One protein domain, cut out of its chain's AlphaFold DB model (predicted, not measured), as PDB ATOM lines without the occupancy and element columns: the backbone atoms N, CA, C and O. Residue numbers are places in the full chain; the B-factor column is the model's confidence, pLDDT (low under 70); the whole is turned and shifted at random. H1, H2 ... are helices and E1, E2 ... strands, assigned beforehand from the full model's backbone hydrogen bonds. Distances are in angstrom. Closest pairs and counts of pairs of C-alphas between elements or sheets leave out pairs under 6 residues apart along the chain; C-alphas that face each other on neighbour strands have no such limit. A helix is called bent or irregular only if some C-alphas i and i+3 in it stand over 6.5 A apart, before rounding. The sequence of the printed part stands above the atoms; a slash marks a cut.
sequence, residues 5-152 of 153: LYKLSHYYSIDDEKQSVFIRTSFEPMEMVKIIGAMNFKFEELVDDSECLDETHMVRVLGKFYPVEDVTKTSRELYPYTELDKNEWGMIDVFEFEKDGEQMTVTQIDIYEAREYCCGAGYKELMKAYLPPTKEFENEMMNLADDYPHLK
ATOM      1  N   LEU A   5     172.726 148.936 133.573       97.75
ATOM      2  CA  LEU A   5     174.153 149.227 133.499       97.75
ATOM      3  C   LEU A   5     174.380 150.284 132.419       97.75
ATOM      4  O   LEU A   5     174.128 150.029 131.240       97.75
ATOM      5  N   TYR A   6     174.859 151.452 132.833       97.88
ATOM      6  CA  TYR A   6     175.177 152.545 131.930       97.88
ATOM      7  C   TYR A   6     176.681 152.741 131.795       97.88
ATOM      8  O   TYR A   6     177.417 152.594 132.772       97.88
ATOM      9  N   LYS A   7     177.106 153.131 130.596       97.00
ATOM     10  CA  LYS A   7     178.402 153.754 130.320       97.00
ATOM     11  C   LYS A   7     178.138 155.236 130.068       97.00
ATOM     12  O   LYS A   7     177.409 155.569 129.139       97.00
ATOM     13  N   LEU A   8     178.674 156.114 130.902       96.44
ATOM     14  CA  LEU A   8     178.635 157.546 130.633       96.44
ATOM     15  C   LEU A   8     179.937 157.923 129.938       96.44
ATOM     16  O   LEU A   8     181.020 157.659 130.467       96.44
ATOM     17  N   SER A   9     179.796 158.514 128.762       94.12
ATOM     18  CA  SER A   9     180.899 158.970 127.922       94.12
ATOM     19  C   SER A   9     180.649 160.424 127.550       94.12
ATOM     20  O   SER A   9     179.506 160.877 127.565       94.12
ATOM     21  N   HIS A  10     181.691 161.147 127.163       92.50
ATOM     22  CA  HIS A  10     181.549 162.479 126.593       92.50
ATOM     23  C   HIS A  10     182.097 162.488 125.165       92.50
ATOM     24  O   HIS A  10     183.239 162.088 124.938       92.50
ATOM     25  N   TYR A  11     181.311 162.960 124.194       89.19
ATOM     26  CA  TYR A  11     181.688 162.973 122.772       89.19
ATOM     27  C   TYR A  11     183.096 163.538 122.515       89.19
ATOM     28  O   TYR A  11     183.874 162.994 121.728       89.19
ATOM     29  N   TYR A  12     183.459 164.605 123.231       86.69
ATOM     30  CA  TYR A  12     184.755 165.282 123.097       86.69
ATOM     31  C   TYR A  12     185.904 164.676 123.916       86.69
ATOM     32  O   TYR A  12     187.008 165.226 123.892       86.69
ATOM     33  N   SER A  13     185.690 163.562 124.619       86.19
ATOM     34  CA  SER A  13     186.761 162.881 125.351       86.19
ATOM     35  C   SER A  13     187.868 162.416 124.394       86.19
ATOM     36  O   SER A  13     187.629 162.026 123.248       86.19
ATOM     37  N   ILE A  14     189.125 162.564 124.817       81.88
ATOM     38  CA  ILE A  14     190.299 162.234 123.988       81.88
ATOM     39  C   ILE A  14     190.590 160.736 124.083       81.88
ATOM     40  O   ILE A  14     191.042 160.124 123.115       81.88
ATOM     41  N   ASP A  15     190.344 160.159 125.260       85.00
ATOM     42  CA  ASP A  15     190.557 158.750 125.561       85.00
ATOM     43  C   ASP A  15     189.319 158.206 126.274       85.00
ATOM     44  O   ASP A  15     189.238 158.169 127.505       85.00
ATOM     45  N   ASP A  16     188.333 157.811 125.473       82.62
ATOM     46  CA  ASP A  16     187.039 157.349 125.963       82.62
ATOM     47  C   ASP A  16     187.188 156.129 126.895       82.62
ATOM     48  O   ASP A  16     186.444 156.019 127.863       82.62
ATOM     49  N   GLU A  17     188.175 155.244 126.702       84.69
ATOM     50  CA  GLU A  17     188.421 154.094 127.597       84.69
ATOM     51  C   GLU A  17     188.878 154.522 128.995       84.69
ATOM     52  O   GLU A  17     188.567 153.886 130.015       84.69
ATOM     53  N   LYS A  18     189.658 155.601 129.064       84.88
ATOM     54  CA  LYS A  18     190.146 156.123 130.341       84.88
ATOM     55  C   LYS A  18     189.148 157.035 131.031       84.88
ATOM     56  O   LYS A  18     189.162 157.049 132.262       84.88
ATOM     57  N   GLN A  19     188.353 157.773 130.263       88.38
ATOM     58  CA  GLN A  19     187.473 158.827 130.770       88.38
ATOM     59  C   GLN A  19     186.040 158.343 131.005       88.38
ATOM     60  O   GLN A  19     185.397 158.808 131.943       88.38
ATOM     61  N   SER A  20     185.560 157.361 130.233       92.81
ATOM     62  CA  SER A  20     184.217 156.819 130.439       92.81
ATOM     63  C   SER A  20     184.102 156.145 131.801       92.81
ATOM     64  O   SER A  20     184.999 155.439 132.274       92.81
ATOM     65  N   VAL A  21     182.929 156.301 132.392       96.06
ATOM     66  CA  VAL A  21     182.578 155.746 133.697       96.06
ATOM     67  C   VAL A  21     181.385 154.815 133.557       96.06
ATOM     68  O   VAL A  21     180.530 155.008 132.695       96.06
ATOM     69  N   PHE A  22     181.315 153.790 134.405       97.56
ATOM     70  CA  PHE A  22     180.189 152.861 134.414       97.56
ATOM     71  C   PHE A  22     179.406 152.986 135.709       97.56
ATOM     72  O   PHE A  22     179.982 152.967 136.798       97.56
ATOM     73  N   ILE A  23     178.085 153.038 135.585       97.94
ATOM     74  CA  ILE A  23     177.178 153.132 136.726       97.94
ATOM     75  C   ILE A  23     176.060 152.097 136.654       97.94
ATOM     76  O   ILE A  23     175.624 151.711 135.568       97.94
ATOM     77  N   ARG A  24     175.554 151.681 137.818       98.00
ATOM     78  CA  ARG A  24     174.295 150.932 137.937       98.00
ATOM     79  C   ARG A  24     173.236 151.760 138.630       98.00
ATOM     80  O   ARG A  24     173.505 152.424 139.627       98.00
ATOM     81  N   THR A  25     172.016 151.693 138.116       97.75
ATOM     82  CA  THR A  25     170.862 152.341 138.739       97.75
ATOM     83  C   THR A  25     169.554 151.728 138.254       97.75
ATOM     84  O   THR A  25     169.513 151.049 137.231       97.75
ATOM     85  N   SER A  26     168.462 151.971 138.974       96.50
ATOM     86  CA  SER A  26     167.113 151.604 138.539       96.50
ATOM     87  C   SER A  26     166.466 152.634 137.608       96.50
ATOM     88  O   SER A  26     165.341 152.409 137.172       96.50
ATOM     89  N   PHE A  27     167.116 153.770 137.343       96.94
ATOM     90  CA  PHE A  27     166.578 154.781 136.434       96.94
ATOM     91  C   PHE A  27     166.533 154.288 134.990       96.94
ATOM     92  O   PHE A  27     167.436 153.589 134.516       96.94
ATOM     93  N   GLU A  28     165.484 154.700 134.283       96.50
ATOM     94  CA  GLU A  28     165.328 154.475 132.847       96.50
ATOM     95  C   GLU A  28     166.237 155.422 132.037       96.50
ATOM     96  O   GLU A  28     166.567 156.512 132.519       96.50
ATOM     97  N   PRO A  29     166.607 155.081 130.786       96.25
ATOM     98  CA  PRO A  29     167.604 155.849 130.034       96.25
ATOM     99  C   PRO A  29     167.258 157.335 129.887       96.25
ATOM    100  O   PRO A  29     168.093 158.206 130.115       96.25
ATOM    101  N   MET A  30     165.993 157.650 129.592       97.00
ATOM    102  CA  MET A  30     165.543 159.041 129.461       97.00
ATOM    103  C   MET A  30     165.462 159.793 130.790       97.00
ATOM    104  O   MET A  30     165.489 161.021 130.798       97.00
ATOM    105  N   GLU A  31     165.317 159.089 131.911       97.50
ATOM    106  CA  GLU A  31     165.402 159.707 133.233       97.50
ATOM    107  C   GLU A  31     166.853 160.071 133.551       97.50
ATOM    108  O   GLU A  31     167.117 161.201 133.957       97.50
ATOM    109  N   MET A  32     167.798 159.178 133.235       97.75
ATOM    110  CA  MET A  32     169.229 159.462 133.348       97.75
ATOM    111  C   MET A  32     169.672 160.636 132.476       97.75
ATOM    112  O   MET A  32     170.342 161.528 132.987       97.75
ATOM    113  N   VAL A  33     169.245 160.698 131.210       98.00
ATOM    114  CA  VAL A  33     169.527 161.843 130.318       98.00
ATOM    115  C   VAL A  33     169.097 163.166 130.956       98.00
ATOM    116  O   VAL A  33     169.851 164.135 130.955       98.00
ATOM    117  N   LYS A  34     167.903 163.206 131.554       98.31
ATOM    118  CA  LYS A  34     167.370 164.415 132.196       98.31
ATOM    119  C   LYS A  34     168.120 164.791 133.469       98.31
ATOM    120  O   LYS A  34     168.326 165.979 133.704       98.31
ATOM    121  N   ILE A  35     168.529 163.805 134.270       98.25
ATOM    122  CA  ILE A  35     169.375 164.027 135.451       98.25
ATOM    123  C   ILE A  35     170.733 164.592 135.018       98.25
ATOM    124  O   ILE A  35     171.143 165.628 135.536       98.25
ATOM    125  N   ILE A  36     171.385 163.974 134.031       97.56
ATOM    126  CA  ILE A  36     172.686 164.403 133.489       97.56
ATOM    127  C   ILE A  36     172.603 165.826 132.926       97.56
ATOM    128  O   ILE A  36     173.425 166.676 133.274       97.56
ATOM    129  N   GLY A  37     171.589 166.118 132.106       97.00
ATOM    130  CA  GLY A  37     171.376 167.459 131.559       97.00
ATOM    131  C   GLY A  37     171.133 168.498 132.656       97.00
ATOM    132  O   GLY A  37     171.777 169.544 132.676       97.00
ATOM    133  N   ALA A  38     170.266 168.193 133.627       97.75
ATOM    134  CA  ALA A  38     170.006 169.079 134.761       97.75
ATOM    135  C   ALA A  38     171.257 169.332 135.619       97.75
ATOM    136  O   ALA A  38     171.465 170.456 136.075       97.75
ATOM    137  N   MET A  39     172.080 168.304 135.845       97.38
ATOM    138  CA  MET A  39     173.325 168.429 136.602       97.38
ATOM    139  C   MET A  39     174.328 169.329 135.885       97.38
ATOM    140  O   MET A  39     174.892 170.201 136.540       97.38
ATOM    141  N   ASN A  40     174.496 169.186 134.565       96.25
ATOM    142  CA  ASN A  40     175.354 170.085 133.787       96.25
ATOM    143  C   ASN A  40     174.877 171.537 133.883       96.25
ATOM    144  O   ASN A  40     175.654 172.388 134.293       96.25
ATOM    145  N   PHE A  41     173.588 171.820 133.660       96.06
ATOM    146  CA  PHE A  41     173.077 173.193 133.798       96.06
ATOM    147  C   PHE A  41     173.272 173.775 135.196       96.06
ATOM    148  O   PHE A  41     173.500 174.973 135.348       96.06
ATOM    149  N   LYS A  42     173.163 172.945 136.237       96.06
ATOM    150  CA  LYS A  42     173.382 173.422 137.602       96.06
ATOM    151  C   LYS A  42     174.857 173.646 137.903       96.06
ATOM    152  O   LYS A  42     175.169 174.556 138.663       96.06
ATOM    153  N   PHE A  43     175.742 172.839 137.328       95.38
ATOM    154  CA  PHE A  43     177.179 173.077 137.387       95.38
ATOM    155  C   PHE A  43     177.532 174.391 136.682       95.38
ATOM    156  O   PHE A  43     178.140 175.253 137.306       95.38
ATOM    157  N   GLU A  44     177.023 174.599 135.466       94.25
ATOM    158  CA  GLU A  44     177.149 175.846 134.699       94.25
ATOM    159  C   GLU A  44     176.644 177.073 135.495       94.25
ATOM    160  O   GLU A  44     177.293 178.114 135.533       94.25
ATOM    161  N   GLU A  45     175.500 176.955 136.189       93.69
ATOM    162  CA  GLU A  45     174.929 178.038 137.012       93.69
ATOM    163  C   GLU A  45     175.787 178.389 138.239       93.69
ATOM    164  O   GLU A  45     175.819 179.547 138.663       93.69
ATOM    165  N   LEU A  46     176.416 177.388 138.860       92.88
ATOM    166  CA  LEU A  46     177.118 177.542 140.137       92.88
ATOM    167  C   LEU A  46     178.618 177.794 139.988       92.88
ATOM    168  O   LEU A  46     179.213 178.379 140.894       92.88
ATOM    169  N   VAL A  47     179.221 177.303 138.908       91.00
ATOM    170  CA  VAL A  47     180.672 177.249 138.728       91.00
ATOM    171  C   VAL A  47     181.093 178.137 137.565       91.00
ATOM    172  O   VAL A  47     181.651 179.202 137.812       91.00
ATOM    173  N   ASP A  48     180.807 177.733 136.327       87.50
ATOM    174  CA  ASP A  48     181.138 178.501 135.123       87.50
ATOM    175  C   ASP A  48     180.314 177.994 133.927       87.50
ATOM    176  O   ASP A  48     180.224 176.786 133.710       87.50
ATOM    177  N   ASP A  49     179.714 178.898 133.149       84.75
ATOM    178  CA  ASP A  49     178.821 178.552 132.033       84.75
ATOM    179  C   ASP A  49     179.549 178.048 130.777       84.75
ATOM    180  O   ASP A  49     178.907 177.569 129.839       84.75
ATOM    181  N   SER A  50     180.880 178.134 130.760       83.12
ATOM    182  CA  SER A  50     181.738 177.579 129.713       83.12
ATOM    183  C   SER A  50     182.258 176.173 130.025       83.12
ATOM    184  O   SER A  50     182.901 175.562 129.168       83.12
ATOM    185  N   GLU A  51     181.952 175.639 131.212       84.00
ATOM    186  CA  GLU A  51     182.455 174.350 131.685       84.00
ATOM    187  C   GLU A  51     181.401 173.243 131.680       84.00
ATOM    188  O   GLU A  51     180.221 173.462 131.952       84.00
ATOM    189  N   CYS A  52     181.866 172.013 131.456       82.25
ATOM    190  CA  CYS A  52     181.060 170.804 131.600       82.25
ATOM    191  C   CYS A  52     181.440 170.047 132.876       82.25
ATOM    192  O   CYS A  52     182.600 170.025 133.311       82.25
ATOM    193  N   LEU A  53     180.457 169.364 133.460       89.44
ATOM    194  CA  LEU A  53     180.712 168.467 134.578       89.44
ATOM    195  C   LEU A  53     181.428 167.208 134.065       89.44
ATOM    196  O   LEU A  53     180.851 166.442 133.295       89.44
ATOM    197  N   ASP A  54     182.666 166.995 134.514       88.69
ATOM    198  CA  ASP A  54     183.495 165.837 134.153       88.69
ATOM    199  C   ASP A  54     182.829 164.515 134.572       88.69
ATOM    200  O   ASP A  54     182.129 164.455 135.589       88.69
ATOM    201  N   GLU A  55     183.066 163.438 133.819       91.31
ATOM    202  CA  GLU A  55     182.451 162.125 134.039       91.31
ATOM    203  C   GLU A  55     182.690 161.583 135.459       91.31
ATOM    204  O   GLU A  55     181.777 161.045 136.099       91.31
ATOM    205  N   THR A  56     183.899 161.759 135.998       91.00
ATOM    206  CA  THR A  56     184.250 161.282 137.343       91.00
ATOM    207  C   THR A  56     183.566 162.107 138.433       91.00
ATOM    208  O   THR A  56     183.067 161.553 139.422       91.00
ATOM    209  N   HIS A  57     183.463 163.422 138.235       93.75
ATOM    210  CA  HIS A  57     182.710 164.312 139.116       93.75
ATOM    211  C   HIS A  57     181.210 164.024 139.066       93.75
ATOM    212  O   HIS A  57     180.544 163.987 140.106       93.75
ATOM    213  N   MET A  58     180.684 163.746 137.875       95.00
ATOM    214  CA  MET A  58     179.293 163.374 137.667       95.00
ATOM    215  C   MET A  58     178.939 162.113 138.449       95.00
ATOM    216  O   MET A  58     177.965 162.118 139.200       95.00
ATOM    217  N   VAL A  59     179.758 161.065 138.358       95.56
ATOM    218  CA  VAL A  59     179.538 159.818 139.109       95.56
ATOM    219  C   VAL A  59     179.625 160.022 140.613       95.56
ATOM    220  O   VAL A  59     178.805 159.470 141.347       95.56
ATOM    221  N   ARG A  60     180.553 160.861 141.088       95.44
ATOM    222  CA  ARG A  60     180.638 161.222 142.510       95.44
ATOM    223  C   ARG A  60     179.342 161.862 143.010       95.44
ATOM    224  O   ARG A  60     178.837 161.475 144.065       95.44
ATOM    225  N   VAL A  61     178.797 162.825 142.269       97.12
ATOM    226  CA  VAL A  61     177.551 163.511 142.647       97.12
ATOM    227  C   VAL A  61     176.353 162.565 142.529       97.12
ATOM    228  O   VAL A  61     175.536 162.497 143.451       97.12
ATOM    229  N   LEU A  62     176.279 161.777 141.453       97.62
ATOM    230  CA  LEU A  62     175.245 160.761 141.263       97.62
ATOM    231  C   LEU A  62     175.224 159.765 142.428       97.62
ATOM    232  O   LEU A  62     174.186 159.592 143.060       97.62
ATOM    233  N   GLY A  63     176.367 159.175 142.778       97.06
ATOM    234  CA  GLY A  63     176.448 158.189 143.858       97.06
ATOM    235  C   GLY A  63     176.160 158.751 145.252       97.06
ATOM    236  O   GLY A  63     175.777 158.005 146.152       97.06
ATOM    237  N   LYS A  64     176.313 160.067 145.450       97.75
ATOM    238  CA  LYS A  64     176.015 160.721 146.732       97.75
ATOM    239  C   LYS A  64     174.535 161.070 146.898       97.75
ATOM    240  O   LYS A  64     174.014 160.955 148.007       97.75
ATOM    241  N   PHE A  65     173.868 161.521 145.837       98.19
ATOM    242  CA  PHE A  65     172.518 162.094 145.939       98.19
ATOM    243  C   PHE A  65     171.415 161.283 145.257       98.19
ATOM    244  O   PHE A  65     170.235 161.578 145.448       98.19
ATOM    245  N   TYR A  66     171.782 160.259 144.496       97.44
ATOM    246  CA  TYR A  66     170.865 159.414 143.750       97.44
ATOM    247  C   TYR A  66     171.137 157.933 144.055       97.44
ATOM    248  O   TYR A  66     172.220 157.586 144.525       97.44
ATOM    249  N   PRO A  67     170.175 157.025 143.802       95.88
ATOM    250  CA  PRO A  67     170.391 155.582 143.909       95.88
ATOM    251  C   PRO A  67     171.231 155.074 142.723       95.88
ATOM    252  O   PRO A  67     170.734 154.372 141.838       95.88
ATOM    253  N   VAL A  68     172.496 155.491 142.681       97.69
ATOM    254  CA  VAL A  68     173.465 155.178 141.629       97.69
ATOM    255  C   VAL A  68     174.710 154.563 142.266       97.69
ATOM    256  O   VAL A  68     175.279 155.116 143.202       97.69
ATOM    257  N   GLU A  69     175.137 153.415 141.757       97.75
ATOM    258  CA  GLU A  69     176.374 152.742 142.153       97.75
ATOM    259  C   GLU A  69     177.454 152.989 141.091       97.75
ATOM    260  O   GLU A  69     177.215 152.749 139.908       97.75
ATOM    261  N   ASP A  70     178.648 153.424 141.504       97.88
ATOM    262  CA  ASP A  70     179.833 153.446 140.638       97.88
ATOM    263  C   ASP A  70     180.408 152.031 140.498       97.88
ATOM    264  O   ASP A  70     180.907 151.441 141.461       97.88
ATOM    265  N   VAL A  71     180.366 151.500 139.279       97.31
ATOM    266  CA  VAL A  71     180.836 150.149 138.944       97.31
ATOM    267  C   VAL A  71     181.976 150.178 137.928       97.31
ATOM    268  O   VAL A  71     182.364 149.136 137.391       97.31
ATOM    269  N   THR A  72     182.568 151.355 137.701       95.75
ATOM    270  CA  THR A  72     183.611 151.610 136.693       95.75
ATOM    271  C   THR A  72     184.755 150.606 136.776       95.75
ATOM    272  O   THR A  72     185.147 150.013 135.772       95.75
ATOM    273  N   LYS A  73     185.268 150.341 137.985       94.88
ATOM    274  CA  LYS A  73     186.397 149.411 138.178       94.88
ATOM    275  C   LYS A  73     186.064 147.975 137.780       94.88
ATOM    276  O   LYS A  73     186.913 147.305 137.203       94.88
ATOM    277  N   THR A  74     184.864 147.503 138.106       94.94
ATOM    278  CA  THR A  74     184.435 146.122 137.833       94.94
ATOM    279  C   THR A  74     183.931 145.927 136.408       94.94
ATOM    280  O   THR A  74     183.951 144.808 135.915       94.94
ATOM    281  N   SER A  75     183.500 147.000 135.744       94.94
ATOM    282  CA  SER A  75     182.918 146.958 134.398       94.94
ATOM    283  C   SER A  75     183.891 147.370 133.295       94.94
ATOM    284  O   SER A  75     183.519 147.361 132.127       94.94
ATOM    285  N   ARG A  76     185.151 147.683 133.626       91.75
ATOM    286  CA  ARG A  76     186.148 148.142 132.646       91.75
ATOM    287  C   ARG A  76     186.400 147.145 131.513       91.75
ATOM    288  O   ARG A  76     186.618 147.545 130.378       91.75
ATOM    289  N   GLU A  77     186.315 145.850 131.804       92.75
ATOM    290  CA  GLU A  77     186.450 144.781 130.804       92.75
ATOM    291  C   GLU A  77     185.342 144.773 129.737       92.75
ATOM    292  O   GLU A  77     185.478 144.093 128.724       92.75
ATOM    293  N   LEU A  78     184.253 145.522 129.947       94.44
ATOM    294  CA  LEU A  78     183.151 145.644 128.994       94.44
ATOM    295  C   LEU A  78     183.430 146.676 127.897       94.44
ATOM    296  O   LEU A  78     182.689 146.730 126.917       94.44
ATOM    297  N   TYR A  79     184.490 147.481 128.029       91.62
ATOM    298  CA  TYR A  79     184.791 148.545 127.075       91.62
ATOM    299  C   TYR A  79     184.878 148.058 125.612       91.62
ATOM    300  O   TYR A  79     184.165 148.627 124.785       91.62
ATOM    301  N   PRO A  80     185.590 146.956 125.279       92.75
ATOM    302  CA  PRO A  80     185.669 146.459 123.898       92.75
ATOM    303  C   PRO A  80     184.324 146.025 123.292       92.75
ATOM    304  O   PRO A  80     184.216 145.866 122.082       92.75
ATOM    305  N   TYR A  81     183.301 145.799 124.123       94.38
ATOM    306  CA  TYR A  81     181.949 145.422 123.693       94.38
ATOM    307  C   TYR A  81     181.024 146.633 123.506       94.38
ATOM    308  O   TYR A  81     179.883 146.477 123.080       94.38
ATOM    309  N   THR A  82     181.497 147.826 123.866       93.44
ATOM    310  CA  THR A  82     180.727 149.081 123.898       93.44
ATOM    311  C   THR A  82     181.470 150.211 123.185       93.44
ATOM    312  O   THR A  82     181.359 151.384 123.549       93.44
ATOM    313  N   GLU A  83     182.287 149.843 122.202       90.31
ATOM    314  CA  GLU A  83     183.024 150.764 121.346       90.31
ATOM    315  C   GLU A  83     182.231 151.003 120.055       90.31
ATOM    316  O   GLU A  83     181.786 150.060 119.399       90.31
ATOM    317  N   LEU A  84     182.054 152.276 119.703       89.44
ATOM    318  CA  LEU A  84     181.481 152.736 118.439       89.44
ATOM    319  C   LEU A  84     182.361 153.848 117.887       89.44
ATOM    320  O   LEU A  84     182.925 154.626 118.663       89.44
ATOM    321  N   ASP A  85     182.426 153.966 116.561       89.06
ATOM    322  CA  ASP A  85     182.995 155.157 115.934       89.06
ATOM    323  C   ASP A  85     182.182 156.385 116.368       89.06
ATOM    324  O   ASP A  85     180.953 156.348 116.371       89.06
ATOM    325  N   LYS A  86     182.851 157.488 116.729       86.25
ATOM    326  CA  LYS A  86     182.174 158.704 117.218       86.25
ATOM    327  C   LYS A  86     181.146 159.256 116.231       86.25
ATOM    328  O   LYS A  86     180.174 159.870 116.651       86.25
ATOM    329  N   ASN A  87     181.320 159.040 114.926       88.88
ATOM    330  CA  ASN A  87     180.349 159.480 113.919       88.88
ATOM    331  C   ASN A  87     179.044 158.665 113.937       88.88
ATOM    332  O   ASN A  87     178.073 159.061 113.293       88.88
ATOM    333  N   GLU A  88     179.029 157.531 114.637       91.50
ATOM    334  CA  GLU A  88     177.876 156.642 114.787       91.50
ATOM    335  C   GLU A  88     177.178 156.806 116.143       91.50
ATOM    336  O   GLU A  88     176.135 156.190 116.352       91.50
ATOM    337  N   TRP A  89     177.723 157.623 117.053       92.69
ATOM    338  CA  TRP A  89     177.151 157.817 118.385       92.69
ATOM    339  C   TRP A  89     175.794 158.513 118.305       92.69
ATOM    340  O   TRP A  89     175.642 159.567 117.681       92.69
ATOM    341  N   GLY A  90     174.810 157.931 118.985       94.50
ATOM    342  CA  GLY A  90     173.608 158.636 119.394       94.50
ATOM    343  C   GLY A  90     173.763 159.237 120.791       94.50
ATOM    344  O   GLY A  90     174.709 158.967 121.524       94.50
ATOM    345  N   MET A  91     172.755 160.001 121.216       96.50
ATOM    346  CA  MET A  91     172.627 160.394 122.627       96.50
ATOM    347  C   MET A  91     172.533 159.165 123.548       96.50
ATOM    348  O   MET A  91     173.006 159.190 124.683       96.50
ATOM    349  N   ILE A  92     171.870 158.105 123.070       97.75
ATOM    350  CA  ILE A  92     171.722 156.822 123.753       97.75
ATOM    351  C   ILE A  92     172.041 155.714 122.755       97.75
ATOM    352  O   ILE A  92     171.324 155.571 121.763       97.75
ATOM    353  N   ASP A  93     173.026 154.883 123.082       97.50
ATOM    354  CA  ASP A  93     173.362 153.679 122.324       97.50
ATOM    355  C   ASP A  93     173.177 152.446 123.210       97.50
ATOM    356  O   ASP A  93     173.565 152.440 124.378       97.50
ATOM    357  N   VAL A  94     172.569 151.387 122.675       97.44
ATOM    358  CA  VAL A  94     172.317 150.148 123.422       97.44
ATOM    359  C   VAL A  94     173.145 149.023 122.824       97.44
ATOM    360  O   VAL A  94     173.002 148.690 121.648       97.44
ATOM    361  N   PHE A  95     173.978 148.414 123.660       97.19
ATOM    362  CA  PHE A  95     174.831 147.289 123.311       97.19
ATOM    363  C   PHE A  95     174.283 146.017 123.934       97.19
ATOM    364  O   PHE A  95     174.155 145.924 125.156       97.19
ATOM    365  N   GLU A  96     174.004 145.023 123.100       97.00
ATOM    366  CA  GLU A  96     173.586 143.691 123.527       97.00
ATOM    367  C   GLU A  96     174.621 142.668 123.062       97.00
ATOM    368  O   GLU A  96     174.919 142.563 121.872       97.00
ATOM    369  N   PHE A  97     175.187 141.910 124.001       95.81
ATOM    370  CA  PHE A  97     176.229 140.922 123.718       95.81
ATOM    371  C   PHE A  97     176.219 139.795 124.752       95.81
ATOM    372  O   PHE A  97     175.678 139.945 125.843       95.81
ATOM    373  N   GLU A  98     176.830 138.660 124.416       95.75
ATOM    374  CA  GLU A  98     177.044 137.554 125.353       95.75
ATOM    375  C   GLU A  98     178.456 137.639 125.945       95.75
ATOM    376  O   GLU A  98     179.436 137.813 125.213       95.75
ATOM    377  N   LYS A  99     178.573 137.494 127.269       91.44
ATOM    378  CA  LYS A  99     179.851 137.395 127.982       91.44
ATOM    379  C   LYS A  99     179.756 136.300 129.035       91.44
ATOM    380  O   LYS A  99     178.812 136.276 129.811       91.44
ATOM    381  N   ASP A 100     180.724 135.384 129.050       92.56
ATOM    382  CA  ASP A 100     180.780 134.262 130.002       92.56
ATOM    383  C   ASP A 100     179.497 133.399 130.037       92.56
ATOM    384  O   ASP A 100     179.164 132.791 131.052       92.56
ATOM    385  N   GLY A 101     178.783 133.318 128.907       92.62
ATOM    386  CA  GLY A 101     177.513 132.593 128.779       92.62
ATOM    387  C   GLY A 101     176.286 133.352 129.299       92.62
ATOM    388  O   GLY A 101     175.197 132.779 129.345       92.62
ATOM    389  N   GLU A 102     176.438 134.623 129.681       92.62
ATOM    390  CA  GLU A 102     175.353 135.497 130.120       92.62
ATOM    391  C   GLU A 102     175.071 136.589 129.081       92.62
ATOM    392  O   GLU A 102     175.981 137.231 128.551       92.62
ATOM    393  N   GLN A 103     173.786 136.812 128.789       95.12
ATOM    394  CA  GLN A 103     173.356 137.930 127.954       95.12
ATOM    395  C   GLN A 103     173.470 139.229 128.754       95.12
ATOM    396  O   GLN A 103     172.821 139.396 129.788       95.12
ATOM    397  N   MET A 104     174.247 140.163 128.227       95.50
ATOM    398  CA  MET A 104     174.500 141.471 128.808       95.50
ATOM    399  C   MET A 104     173.832 142.561 127.969       95.50
ATOM    400  O   MET A 104     173.711 142.450 126.745       95.50
ATOM    401  N   THR A 105     173.430 143.631 128.650       97.31
ATOM    402  CA  THR A 105     172.989 144.880 128.030       97.31
ATOM    403  C   THR A 105     173.717 146.031 128.707       97.31
ATOM    404  O   THR A 105     173.653 146.159 129.932       97.31
ATOM    405  N   VAL A 106     174.394 146.865 127.921       97.94
ATOM    406  CA  VAL A 106     174.995 148.119 128.387       97.94
ATOM    407  C   VAL A 106     174.400 149.259 127.580       97.94
ATOM    408  O   VAL A 106     174.375 149.196 126.354       97.94
ATOM    409  N   THR A 107     173.943 150.301 128.262       97.94
ATOM    410  CA  THR A 107     173.440 151.510 127.612       97.94
ATOM    411  C   THR A 107     174.480 152.612 127.737       97.94
ATOM    412  O   THR A 107     174.790 153.052 128.842       97.94
ATOM    413  N   GLN A 108     175.033 153.073 126.624       97.44
ATOM    414  CA  GLN A 108     175.838 154.285 126.614       97.44
ATOM    415  C   GLN A 108     174.924 155.510 126.609       97.44
ATOM    416  O   GLN A 108     173.918 155.531 125.901       97.44
ATOM    417  N   ILE A 109     175.280 156.516 127.403       97.56
ATOM    418  CA  ILE A 109     174.710 157.860 127.325       97.56
ATOM    419  C   ILE A 109     175.863 158.815 127.042       97.56
ATOM    420  O   ILE A 109     176.805 158.885 127.837       97.56
ATOM    421  N   ASP A 110     175.777 159.546 125.933       96.06
ATOM    422  CA  ASP A 110     176.668 160.676 125.699       96.06
ATOM    423  C   ASP A 110     176.201 161.876 126.528       96.06
ATOM    424  O   ASP A 110     175.090 162.386 126.368       96.06
ATOM    425  N   ILE A 111     177.061 162.313 127.442       95.69
ATOM    426  CA  ILE A 111     176.808 163.419 128.362       95.69
ATOM    427  C   ILE A 111     176.609 164.729 127.600       95.69
ATOM    428  O   ILE A 111     175.745 165.523 127.985       95.69
ATOM    429  N   TYR A 112     177.375 164.943 126.525       94.38
ATOM    430  CA  TYR A 112     177.277 166.158 125.720       94.38
ATOM    431  C   TYR A 112     175.911 166.237 125.029       94.38
ATOM    432  O   TYR A 112     175.149 167.179 125.261       94.38
ATOM    433  N   GLU A 113     175.539 165.207 124.265       95.69
ATOM    434  CA  GLU A 113     174.227 165.146 123.612       95.69
ATOM    435  C   GLU A 113     173.064 165.134 124.620       95.69
ATOM    436  O   GLU A 113     172.021 165.737 124.367       95.69
ATOM    437  N   ALA A 114     173.223 164.525 125.804       96.69
ATOM    438  CA  ALA A 114     172.205 164.572 126.859       96.69
ATOM    439  C   ALA A 114     171.953 166.002 127.368       96.69
ATOM    440  O   ALA A 114     170.802 166.388 127.612       96.69
ATOM    441  N   ARG A 115     173.021 166.798 127.512       95.56
ATOM    442  CA  ARG A 115     172.941 168.222 127.861       95.56
ATOM    443  C   ARG A 115     172.279 169.019 126.740       95.56
ATOM    444  O   ARG A 115     171.332 169.761 127.015       95.56
ATOM    445  N   GLU A 116     172.698 168.824 125.492       95.50
ATOM    446  CA  GLU A 116     172.123 169.514 124.328       95.50
ATOM    447  C   GLU A 116     170.640 169.183 124.119       95.50
ATOM    448  O   GLU A 116     169.826 170.084 123.913       95.50
ATOM    449  N   TYR A 117     170.248 167.918 124.281       95.88
ATOM    450  CA  TYR A 117     168.849 167.487 124.212       95.88
ATOM    451  C   TYR A 117     167.960 168.198 125.242       95.88
ATOM    452  O   TYR A 117     166.790 168.491 124.984       95.88
ATOM    453  N   CYS A 118     168.512 168.475 126.423       96.19
ATOM    454  CA  CYS A 118     167.813 169.152 127.510       96.19
ATOM    455  C   CYS A 118     167.851 170.688 127.401       96.19
ATOM    456  O   CYS A 118     167.195 171.373 128.195       96.19
ATOM    457  N   CYS A 119     168.610 171.235 126.448       93.38
ATOM    458  CA  CYS A 119     168.797 172.670 126.274       93.38
ATOM    459  C   CYS A 119     167.533 173.344 125.716       93.38
ATOM    460  O   CYS A 119     166.787 172.790 124.909       93.38
ATOM    461  N   GLY A 120     167.276 174.579 126.152       91.81
ATOM    462  CA  GLY A 120     166.150 175.392 125.692       91.81
ATOM    463  C   GLY A 120     165.276 175.920 126.826       91.81
ATOM    464  O   GLY A 120     165.630 175.861 127.999       91.81
ATOM    465  N   ALA A 121     164.108 176.467 126.482       86.75
ATOM    466  CA  ALA A 121     163.297 177.277 127.398       86.75
ATOM    467  C   ALA A 121     162.838 176.565 128.692       86.75
ATOM    468  O   ALA A 121     162.475 177.252 129.641       86.75
ATOM    469  N   GLY A 122     162.852 175.227 128.737       91.38
ATOM    470  CA  GLY A 122     162.396 174.420 129.877       91.38
ATOM    471  C   GLY A 122     163.491 173.943 130.840       91.38
ATOM    472  O   GLY A 122     163.199 173.148 131.735       91.38
ATOM    473  N   TYR A 123     164.749 174.369 130.671       93.06
ATOM    474  CA  TYR A 123     165.861 173.838 131.475       93.06
ATOM    475  C   TYR A 123     165.721 174.142 132.981       93.06
ATOM    476  O   TYR A 123     166.126 173.347 133.827       93.06
ATOM    477  N   LYS A 124     165.080 175.259 133.350       94.94
ATOM    478  CA  LYS A 124     164.844 175.615 134.760       94.94
ATOM    479  C   LYS A 124     163.828 174.689 135.420       94.94
ATOM    480  O   LYS A 124     163.974 174.333 136.588       94.94
ATOM    481  N   GLU A 125     162.784 174.314 134.692       96.50
ATOM    482  CA  GLU A 125     161.776 173.347 135.120       96.50
ATOM    483  C   GLU A 125     162.389 171.951 135.239       96.50
ATOM    484  O   GLU A 125     162.104 171.247 136.207       96.50
ATOM    485  N   LEU A 126     163.279 171.590 134.309       96.50
ATOM    486  CA  LEU A 126     164.051 170.352 134.360       96.50
ATOM    487  C   LEU A 126     164.902 170.274 135.635       96.50
ATOM    488  O   LEU A 126     164.782 169.307 136.384       96.50
ATOM    489  N   MET A 127     165.693 171.313 135.926       97.19
ATOM    490  CA  MET A 127     166.504 171.371 137.147       97.19
ATOM    491  C   MET A 127     165.648 171.215 138.408       97.19
ATOM    492  O   MET A 127     165.985 170.436 139.294       97.19
ATOM    493  N   LYS A 128     164.495 171.891 138.478       97.06
ATOM    494  CA  LYS A 128     163.569 171.758 139.617       97.06
ATOM    495  C   LYS A 128     162.985 170.352 139.768       97.06
ATOM    496  O   LYS A 128     162.651 169.969 140.885       97.06
ATOM    497  N   ALA A 129     162.793 169.631 138.667       97.31
ATOM    498  CA  ALA A 129     162.178 168.308 138.674       97.31
ATOM    499  C   ALA A 129     163.169 167.189 139.025       97.31
ATOM    500  O   ALA A 129     162.768 166.222 139.671       97.31
ATOM    501  N   TYR A 130     164.430 167.314 138.601       97.62
ATOM    502  CA  TYR A 130     165.401 166.215 138.649       97.62
ATOM    503  C   TYR A 130     166.567 166.425 139.616       97.62
ATOM    504  O   TYR A 130     167.271 165.458 139.907       97.62
ATOM    505  N   LEU A 131     166.785 167.637 140.137       97.69
ATOM    506  CA  LEU A 131     167.868 167.894 141.088       97.69
ATOM    507  C   LEU A 131     167.400 167.801 142.545       97.69
ATOM    508  O   LEU A 131     166.302 168.262 142.871       97.69
ATOM    509  N   PRO A 132     168.244 167.281 143.454       96.88
ATOM    510  CA  PRO A 132     168.010 167.359 144.883       96.88
ATOM    511  C   PRO A 132     167.870 168.825 145.315       96.88
ATOM    512  O   PRO A 132     168.793 169.617 145.116       96.88
ATOM    513  N   PRO A 133     166.755 169.218 145.954       93.81
ATOM    514  CA  PRO A 133     166.524 170.600 146.362       93.81
ATOM    515  C   PRO A 133     167.225 170.902 147.699       93.81
ATOM    516  O   PRO A 133     166.588 171.330 148.667       93.81
ATOM    517  N   THR A 134     168.528 170.626 147.795       96.12
ATOM    518  CA  THR A 134     169.298 170.763 149.038       96.12
ATOM    519  C   THR A 134     170.546 171.619 148.838       96.12
ATOM    520  O   THR A 134     171.230 171.540 147.824       96.12
ATOM    521  N   LYS A 135     170.893 172.409 149.863       96.06
ATOM    522  CA  LYS A 135     172.168 173.145 149.891       96.06
ATOM    523  C   LYS A 135     173.377 172.217 149.874       96.06
ATOM    524  O   LYS A 135     174.450 172.618 149.454       96.06
ATOM    525  N   GLU A 136     173.218 170.995 150.378       97.50
ATOM    526  CA  GLU A 136     174.287 170.004 150.353       97.50
ATOM    527  C   GLU A 136     174.658 169.627 148.917       97.50
ATOM    528  O   GLU A 136     175.845 169.550 148.612       97.50
ATOM    529  N   PHE A 137     173.665 169.462 148.038       97.12
ATOM    530  CA  PHE A 137     173.891 169.219 146.616       97.12
ATOM    531  C   PHE A 137     174.621 170.392 145.956       97.12
ATOM    532  O   PHE A 137     175.655 170.194 145.328       97.12
ATOM    533  N   GLU A 138     174.137 171.621 146.156       96.12
ATOM    534  CA  GLU A 138     174.779 172.814 145.587       96.12
ATOM    535  C   GLU A 138     176.220 172.990 146.090       96.12
ATOM    536  O   GLU A 138     177.115 173.289 145.305       96.12
ATOM    537  N   ASN A 139     176.464 172.751 147.382       95.56
ATOM    538  CA  ASN A 139     177.807 172.803 147.953       95.56
ATOM    539  C   ASN A 139     178.722 171.722 147.374       95.56
ATOM    540  O   ASN A 139     179.888 172.008 147.125       95.56
ATOM    541  N   GLU A 140     178.226 170.496 147.166       95.44
ATOM    542  CA  GLU A 140     179.019 169.455 146.507       95.44
ATOM    543  C   GLU A 140     179.439 169.918 145.111       95.44
ATOM    544  O   GLU A 140     180.621 169.846 144.804       95.44
ATOM    545  N   MET A 141     178.504 170.461 144.323       93.88
ATOM    546  CA  MET A 141     178.768 170.956 142.967       93.88
ATOM    547  C   MET A 141     179.796 172.094 142.956       93.88
ATOM    548  O   MET A 141     180.753 172.042 142.193       93.88
ATOM    549  N   MET A 142     179.648 173.089 143.838       92.25
ATOM    550  CA  MET A 142     180.606 174.198 143.944       92.25
ATOM    551  C   MET A 142     181.999 173.731 144.379       92.25
ATOM    552  O   MET A 142     182.995 174.241 143.880       92.25
ATOM    553  N   ASN A 143     182.090 172.751 145.283       92.31
ATOM    554  CA  ASN A 143     183.380 172.237 145.748       92.31
ATOM    555  C   ASN A 143     184.160 171.505 144.649       92.31
ATOM    556  O   ASN A 143     185.375 171.379 144.759       92.31
ATOM    557  N   LEU A 144     183.487 171.028 143.597       90.88
ATOM    558  CA  LEU A 144     184.167 170.438 142.443       90.88
ATOM    559  C   LEU A 144     184.962 171.478 141.652       90.88
ATOM    560  O   LEU A 144     185.923 171.102 140.997       90.88
ATOM    561  N   ALA A 145     184.624 172.772 141.735       83.56
ATOM    562  CA  ALA A 145     185.345 173.839 141.035       83.56
ATOM    563  C   ALA A 145     186.844 173.879 141.393       83.56
ATOM    564  O   ALA A 145     187.672 174.280 140.576       83.56
ATOM    565  N   ASP A 146     187.216 173.408 142.588       85.50
ATOM    566  CA  ASP A 146     188.614 173.302 143.004       85.50
ATOM    567  C   ASP A 146     189.438 172.331 142.143       85.50
ATOM    568  O   ASP A 146     190.668 172.449 142.097       85.50
ATOM    569  N   ASP A 147     188.788 171.411 141.440       84.69
ATOM    570  CA  ASP A 147     189.433 170.427 140.576       84.69
ATOM    571  C   ASP A 147     189.601 170.935 139.126       84.69
ATOM    572  O   ASP A 147     190.195 170.239 138.305       84.69
ATOM    573  N   TYR A 148     189.166 172.170 138.824       81.94
ATOM    574  CA  TYR A 148     189.280 172.835 137.517       81.94
ATOM    575  C   TYR A 148     190.332 173.960 137.590       81.94
ATOM    576  O   TYR A 148     190.029 175.092 137.981       81.94
ATOM    577  N   PRO A 149     191.614 173.695 137.257       76.12
ATOM    578  CA  PRO A 149     192.716 174.611 137.559       76.12
ATOM    579  C   PRO A 149     192.629 175.958 136.837       76.12
ATOM    580  O   PRO A 149     193.146 176.952 137.340       76.12
ATOM    581  N   HIS A 150     191.997 175.997 135.665       78.81
ATOM    582  CA  HIS A 150     191.809 177.205 134.858       78.81
ATOM    583  C   HIS A 150     190.707 178.132 135.385       78.81
ATOM    584  O   HIS A 150     190.690 179.301 135.003       78.81
ATOM    585  N   LEU A 151     189.853 177.653 136.295       77.44
ATOM    586  CA  LEU A 151     188.863 178.480 136.996       77.44
ATOM    587  C   LEU A 151     189.454 179.214 138.210       77.44
ATOM    588  O   LEU A 151     188.857 180.161 138.721       77.44
ATOM    589  N   LYS A 152     190.647 178.817 138.673       63.59
ATOM    590  CA  LYS A 152     191.360 179.483 139.772       63.59
ATOM    591  C   LYS A 152     192.085 180.726 139.245       63.59
ATOM    592  O   LYS A 152     193.273 180.658 138.929       63.59
TER     593      LYS A 152
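Overview. This is residues 5 to 152 of the 153 residues of an uncharacterized protein of Jeotgalibacillus malaysiensis (UniProt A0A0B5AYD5). A strongly twisted five-stranded sheet lies between helices, with H2 and H3 over one face and H4 on the other, where the sheet curls round it. The long hairpin E4 and E5 reaches to one end of the model, while H6 and H7 lie toward the other, packed on H2. The 148 printed residues hold seven named helices and five strands, in the order E1 H1 E2 H2 H3 E3 H4 E4 E5 H5 H6 H7, of mixed class. The mixed sheet runs E3 E2 E1 E5 E4; the whole is compact, with a radius of gyration of the C-alphas of 15.2 A and spans of 46 by 31 by 28 A.

Along the chain. Find C-alpha 5 at (174.153, 149.227, 133.499), where E1, residues 5 to 9, begins. Next come H1, residues 16 to 19, E2, residues 21 to 25, and H2, residues 29 to 46, 25.8 A long. H3, residues 55 to 65, measures 15.5 A; E3 is residues 68 to 70 and H4 residues 72 to 81. E4, residues 92 to 99, spans 21.5 A, and E5, residues 102 to 110, spans 25.6 A from C-alpha 102 at (175.353, 135.497, 130.120). H5 is residues 111 to 117, H6 residues 123 to 130, and H7 residues 135 to 147, 19.8 A, ending at C-alpha 147 (189.433, 170.427, 140.576).

Arrangement. Look first at parallel E1 and E5, where N 7 and O 107 are 2.9 A apart. E2 is antiparallel to E1 (N 8 and O 21, 2.8 A), as E3 is to E2 (N 69 and O 24, 2.9 A) and E4 to E5 in their hairpin (N 95 and O 106, 2.8 A). The sheet and its helices make three layers, helices on both faces: H2 and H3 on one, H4 on the other. H2, 8.5 A over the sheet, is the hub. Its residues 33 to 41 touch H5, closest at C-alphas 37 and 115, 4.1 A, about perpendicular at 87 degrees. Its residues 34 to 42 touch H6, closest at C-alphas 38 and 127, 4.8 A. H7 touches H3, closest at C-alphas 57 and 144, 7.1 A, at a shallow tilt of 22 degrees, opposite ways. H1 only grazes the sheet. In H2, H3, H5 and H6 every O i to N i+4 pair is within hydrogen-bond range; H7 has 6 of 9, and irregular H4, with C-alphas 74 and 77 7.4 A apart, has 1 of 6, beside 4 of 7 O i to N i+3 pairs.

Size, cuts and confidence. The C-alphas farthest apart, those of Gly 101 and Lys 152, are 50.1 A apart. The printed part has no cut and no long link. Residue 152 alone has pLDDT under 70.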